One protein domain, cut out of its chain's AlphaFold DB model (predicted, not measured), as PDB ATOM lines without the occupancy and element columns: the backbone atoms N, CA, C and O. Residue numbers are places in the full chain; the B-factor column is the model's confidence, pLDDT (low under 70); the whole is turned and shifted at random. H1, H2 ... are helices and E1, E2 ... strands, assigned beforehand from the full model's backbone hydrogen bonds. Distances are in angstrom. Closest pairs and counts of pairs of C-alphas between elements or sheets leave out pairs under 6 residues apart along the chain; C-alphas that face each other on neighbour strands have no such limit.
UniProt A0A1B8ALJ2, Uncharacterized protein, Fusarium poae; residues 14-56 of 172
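AT A GLANCE: This is residues 14 to 56 of the 172 residues of an uncharacterized protein of Fusarium poae (UniProt A0A1B8ALJ2). The printed part is an open U: the long helix H1 makes one arm, the strand hairpin E1 and E2 makes the other, and the short helix H2 sits at the closed end where the chain turns from one arm to the other. No named element lies in the gap between the arms, and the tip of the hairpin, residues 43 to 48, stands free at the open end. There are 43 residues with two named helices and then two named strands, in the order H1, H2, E1, E2; the sheet has the order E1 - E2 and is antiparallel, and the class is mixed, helices and strands. The whole is only just compact, close to loose, with a radius of gyration of the C-alphas of 10.7 A and spans of 29 by 20 by 19 A.

HOW THE PARTS SIT: Start at the first printed residue with H1, residues 14 to 26, and go on over a tight link to H2, residues 29 to 34. These two are close but not clearly touching, with 2 pairs of C-alphas within 8 A; look at Ser 26 and Gln 32, whose C-alphas are the closest at 6.2 A. Their lines are about perpendicular, at 90 degrees. In H1 every O i to N i+4 pair is within hydrogen-bond range; in H2 0 of 2 are, while 2 of its 3 O i to N i+3 pairs are within range. A tight link leads on to E1, residues 39 to 44, and another to E2, residues 47 to 51. E1 and E2 form a hairpin of antiparallel neighbours, with 162 degrees between their directions. Find N 42 and O 49 at 2.8 A, and N 44 and O 47 at 2.9 A, within hydrogen-bond range. The C-alphas of Leu 41 and Lys 50 face each other at 4.6 A. H1 and E1 are apart, as are H2 and E2; H1 and E2 are apart, but only just, at 8.3 A where they come closest.

IN THESE COORDINATES: Find C-alpha 14 at (167.664, 218.256, 182.462); from there H1 runs 18.1 A to C-alpha 26 at (158.643, 218.174, 166.817). H2 runs 9.3 A from C-alpha 29 to C-alpha 34. E1 covers 13.2 A from Ile 39 to Ile 44, and E2 covers 12.5 A from Thr 47 to C-alpha 51 at (160.607, 227.844, 167.298).

THE WHOLE: The two C-alphas farthest apart are those of Ile 30 and Asp 46, at 30.3 A. The printed part has no cut, and no link is long. Its mean pLDDT is 70.8; look for values under 70 at residues 26 to 27, 29 to 40 and 52 to 55.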
ATOM      1  N   ILE A  14     168.967 218.903 182.668       76.31
ATOM      2  CA  ILE A  14     167.664 218.256 182.462       76.31
ATOM      3  C   ILE A  14     166.745 219.093 181.562       76.31
ATOM      4  O   ILE A  14     166.261 218.585 180.555       76.31
ATOM      5  N   ALA A  15     166.540 220.378 181.867       74.31
ATOM      6  CA  ALA A  15     165.711 221.276 181.061       74.31
ATOM      7  C   ALA A  15     166.253 221.408 179.631       74.31
ATOM      8  O   ALA A  15     165.494 221.330 178.667       74.31
ATOM      9  N   ARG A  16     167.580 221.516 179.479       78.62
ATOM     10  CA  ARG A  16     168.235 221.535 178.165       78.62
ATOM     11  C   ARG A  16     167.973 220.243 177.388       78.62
ATOM     12  O   ARG A  16     167.607 220.312 176.217       78.62
ATOM     13  N   THR A  17     168.111 219.080 178.024       82.31
ATOM     14  CA  THR A  17     167.822 217.782 177.396       82.31
ATOM     15  C   THR A  17     166.349 217.654 177.009       82.31
ATOM     16  O   THR A  17     166.061 217.228 175.896       82.31
ATOM     17  N   LEU A  18     165.413 218.083 177.863       84.25
ATOM     18  CA  LEU A  18     163.976 218.056 177.569       84.25
ATOM     19  C   LEU A  18     163.608 218.968 176.392       84.25
ATOM     20  O   LEU A  18     162.874 218.542 175.502       84.25
ATOM     21  N   ILE A  19     164.166 220.182 176.333       80.25
ATOM     22  CA  ILE A  19     163.980 221.097 175.197       80.25
ATOM     23  C   ILE A  19     164.532 220.465 173.914       80.25
ATOM     24  O   ILE A  19     163.851 220.465 172.892       80.25
ATOM     25  N   LEU A  20     165.735 219.879 173.953       80.81
ATOM     26  CA  LEU A  20     166.327 219.210 172.790       80.81
ATOM     27  C   LEU A  20     165.497 218.005 172.329       80.81
ATOM     28  O   LEU A  20     165.305 217.832 171.126       80.81
ATOM     29  N   LEU A  21     164.976 217.200 173.258       84.56
ATOM     30  CA  LEU A  21     164.090 216.077 172.949       84.56
ATOM     31  C   LEU A  21     162.770 216.555 172.337       84.56
ATOM     32  O   LEU A  21     162.355 216.014 171.316       84.56
ATOM     33  N   PHE A  22     162.154 217.604 172.886       81.19
ATOM     34  CA  PHE A  22     160.938 218.206 172.338       81.19
ATOM     35  C   PHE A  22     161.165 218.789 170.936       81.19
ATOM     36  O   PHE A  22     160.385 218.538 170.016       81.19
ATOM     37  N   VAL A  23     162.268 219.512 170.724       75.44
ATOM     38  CA  VAL A  23     162.649 220.045 169.405       75.44
ATOM     39  C   VAL A  23     162.947 218.911 168.417       75.44
ATOM     40  O   VAL A  23     162.552 218.980 167.255       75.44
ATOM     41  N   LYS A  24     163.602 217.829 168.855       79.62
ATOM     42  CA  LYS A  24     163.871 216.653 168.014       79.62
ATOM     43  C   LYS A  24     162.582 215.912 167.645       79.62
ATOM     44  O   LYS A  24     162.403 215.567 166.480       79.62
ATOM     45  N   ALA A  25     161.674 215.718 168.599       77.44
ATOM     46  CA  ALA A  25     160.377 215.085 168.376       77.44
ATOM     47  C   ALA A  25     159.477 215.932 167.461       77.44
ATOM     48  O   ALA A  25     158.903 215.412 166.509       77.44
ATOM     49  N   SER A  26     159.421 217.250 167.663       65.56
ATOM     50  CA  SER A  26     158.643 218.174 166.817       65.56
ATOM     51  C   SER A  26     159.165 218.300 165.378       65.56
ATOM     52  O   SER A  26     158.431 218.731 164.489       65.56
ATOM     53  N   ARG A  27     160.402 217.863 165.103       68.06
ATOM     54  CA  ARG A  27     160.956 217.717 163.742       68.06
ATOM     55  C   ARG A  27     160.581 216.395 163.059       68.06
ATOM     56  O   ARG A  27     160.879 216.224 161.879       68.06
ATOM     57  N   HIS A  28     159.943 215.459 163.760       77.69
ATOM     58  CA  HIS A  28     159.544 214.174 163.192       77.69
ATOM     59  C   HIS A  28     158.315 214.336 162.284       77.69
ATOM     60  O   HIS A  28     157.305 214.902 162.698       77.69
ATOM     61  N   LYS A  29     158.362 213.794 161.059       64.00
ATOM     62  CA  LYS A  29     157.329 214.002 160.016       64.00
ATOM     63  C   LYS A  29     155.904 213.656 160.462       64.00
ATOM     64  O   LYS A  29     154.955 214.301 160.034       64.00
ATOM     65  N   ILE A  30     155.757 212.644 161.317       69.88
ATOM     66  CA  ILE A  30     154.455 212.233 161.865       69.88
ATOM     67  C   ILE A  30     153.916 213.303 162.820       69.88
ATOM     68  O   ILE A  30     152.772 213.720 162.684       69.88
ATOM     69  N   LEU A  31     154.754 213.806 163.728       64.69
ATOM     70  CA  LEU A  31     154.386 214.860 164.676       64.69
ATOM     71  C   LEU A  31     154.149 216.200 163.975       64.69
ATOM     72  O   LEU A  31     153.239 216.923 164.354       64.69
ATOM     73  N   GLN A  32     154.878 216.499 162.899       61.22
ATOM     74  CA  GLN A  32     154.654 217.692 162.073       61.22
ATOM     75  C   GLN A  32     153.271 217.741 161.405       61.22
ATOM     76  O   GLN A  32     152.830 218.825 161.037       61.22
ATOM     77  N   ARG A  33     152.586 216.598 161.234       63.59
ATOM     78  CA  ARG A  33     151.203 216.566 160.722       63.59
ATOM     79  C   ARG A  33     150.182 217.024 161.762       63.59
ATOM     80  O   ARG A  33     149.135 217.531 161.380       63.59
ATOM     81  N   PHE A  34     150.490 216.833 163.044       64.44
ATOM     82  CA  PHE A  34     149.603 217.154 164.165       64.44
ATOM     83  C   PHE A  34     150.013 218.433 164.908       64.44
ATOM     84  O   PHE A  34     149.195 219.030 165.600       64.44
ATOM     85  N   LEU A  35     151.265 218.872 164.765       56.47
ATOM     86  CA  LEU A  35     151.745 220.141 165.296       56.47
ATOM     87  C   LEU A  35     151.409 221.281 164.323       56.47
ATOM     88  O   LEU A  35     151.598 221.123 163.113       56.47
ATOM     89  N   PRO A  36     150.962 222.448 164.820       56.38
ATOM     90  CA  PRO A  36     150.758 223.614 163.971       56.38
ATOM     91  C   PRO A  36     152.049 223.934 163.203       56.38
ATOM     92  O   PRO A  36     153.145 223.904 163.767       56.38
ATOM     93  N   LYS A  37     151.917 224.255 161.906       55.47
ATOM     94  CA  LYS A  37     153.043 224.513 160.979       55.47
ATOM     95  C   LYS A  37     154.020 225.597 161.468       55.47
ATOM     96  O   LYS A  37     155.142 225.672 160.975       55.47
ATOM     97  N   GLN A  38     153.636 226.414 162.449       53.94
ATOM     98  CA  GLN A  38     154.502 227.394 163.098       53.94
ATOM     99  C   GLN A  38     154.279 227.382 164.615       53.94
ATOM    100  O   GLN A  38     153.259 227.862 165.103       53.94
ATOM    101  N   ILE A  39     155.255 226.889 165.379       56.34
ATOM    102  CA  ILE A  39     155.328 227.140 166.824       56.34
ATOM    103  C   ILE A  39     156.041 228.488 166.975       56.34
ATOM    104  O   ILE A  39     157.251 228.545 167.139       56.34
ATOM    105  N   GLY A  40     155.318 229.597 166.796       68.94
ATOM    106  CA  GLY A  40     155.916 230.935 166.704       68.94
ATOM    107  C   GLY A  40     156.856 231.266 167.871       68.94
ATOM    108  O   GLY A  40     158.081 231.238 167.726       68.94
ATOM    109  N   LEU A  41     156.274 231.574 169.029       71.62
ATOM    110  CA  LEU A  41     156.986 231.954 170.245       71.62
ATOM    111  C   LEU A  41     156.451 231.125 171.413       71.62
ATOM    112  O   LEU A  41     155.269 231.199 171.737       71.62
ATOM    113  N   LEU A  42     157.312 230.324 172.030       74.38
ATOM    114  CA  LEU A  42     157.002 229.523 173.205       74.38
ATOM    115  C   LEU A  42     157.609 230.202 174.433       74.38
ATOM    116  O   LEU A  42     158.803 230.490 174.466       74.38
ATOM    117  N   HIS A  43     156.790 230.449 175.446       73.81
ATOM    118  CA  HIS A  43     157.235 231.034 176.703       73.81
ATOM    119  C   HIS A  43     157.301 229.942 177.775       73.81
ATOM    120  O   HIS A  43     156.289 229.305 178.063       73.81
ATOM    121  N   ILE A  44     158.484 229.706 178.343       77.75
ATOM    122  CA  ILE A  44     158.701 228.761 179.445       77.75
ATOM    123  C   ILE A  44     159.383 229.526 180.583       77.75
ATOM    124  O   ILE A  44     160.570 229.839 180.496       77.75
ATOM    125  N   SER A  45     158.641 229.812 181.656       78.31
ATOM    126  CA  SER A  45     159.115 230.606 182.803       78.31
ATOM    127  C   SER A  45     159.699 231.956 182.357       78.31
ATOM    128  O   SER A  45     158.998 232.695 181.685       78.31
ATOM    129  N   ASP A  46     160.956 232.284 182.672       74.12
ATOM    130  CA  ASP A  46     161.621 233.521 182.221       74.12
ATOM    131  C   ASP A  46     162.338 233.377 180.865       74.12
ATOM    132  O   ASP A  46     163.161 234.211 180.487       74.12
ATOM    133  N   THR A  47     162.090 232.283 180.139       76.31
ATOM    134  CA  THR A  47     162.749 231.980 178.864       76.31
ATOM    135  C   THR A  47     161.768 232.057 177.704       76.31
ATOM    136  O   THR A  47     160.712 231.423 177.695       76.31
ATOM    137  N   CYS A  48     162.163 232.795 176.669       78.00
ATOM    138  CA  CYS A  48     161.417 232.929 175.429       78.00
ATOM    139  C   CYS A  48     162.098 232.120 174.316       78.00
ATOM    140  O   CYS A  48     163.267 232.343 174.009       78.00
ATOM    141  N   ILE A  49     161.381 231.172 173.715       77.88
ATOM    142  CA  ILE A  49     161.894 230.265 172.685       77.88
ATOM    143  C   ILE A  49     161.156 230.547 171.377       77.88
ATOM    144  O   ILE A  49     159.971 230.260 171.239       77.88
ATOM    145  N   LYS A  50     161.863 231.078 170.381       76.69
ATOM    146  CA  LYS A  50     161.336 231.222 169.019       76.69
ATOM    147  C   LYS A  50     161.577 229.920 168.246       76.69
ATOM    148  O   LYS A  50     162.730 229.570 168.004       76.69
ATOM    149  N   ALA A  51     160.518 229.194 167.874       71.25
ATOM    150  CA  ALA A  51     160.607 227.844 167.298       71.25
ATOM    151  C   ALA A  51     160.002 227.756 165.881       71.25
ATOM    152  O   ALA A  51     159.000 227.091 165.626       71.25
ATOM    153  N   THR A  52     160.634 228.407 164.908       65.69
ATOM    154  CA  THR A  52     160.145 228.438 163.519       65.69
ATOM    155  C   THR A  52     160.560 227.199 162.709       65.69
ATOM    156  O   THR A  52     161.721 226.781 162.762       65.69
ATOM    157  N   GLN A  53     159.651 226.635 161.895       57.22
ATOM    158  CA  GLN A  53     160.020 225.652 160.861       57.22
ATOM    159  C   GLN A  53     160.994 226.296 159.856       57.22
ATOM    160  O   GLN A  53     160.793 227.436 159.452       57.22
ATOM    161  N   GLY A  54     162.061 225.584 159.478       61.50
ATOM    162  CA  GLY A  54     163.068 226.079 158.523       61.50
ATOM    163  C   GLY A  54     164.267 226.819 159.133       61.50
ATOM    164  O   GLY A  54     165.156 227.204 158.389       61.50
ATOM    165  N   GLY A  55     164.308 226.972 160.467       59.31
ATOM    166  CA  GLY A  55     165.497 227.239 161.293       59.31
ATOM    167  C   GLY A  55     166.638 228.047 160.666       59.31
ATOM    168  O   GLY A  55     167.714 227.497 160.465       59.31
ATOM    169  N   ASN A  56     166.437 229.344 160.430       70.81
ATOM    170  CA  ASN A  56     167.547 230.254 160.157       70.81
ATOM    171  C   ASN A  56     168.019 230.888 161.484       70.81
ATOM    172  O   ASN A  56     167.214 231.464 162.220       70.81
TER     173      ASN A  56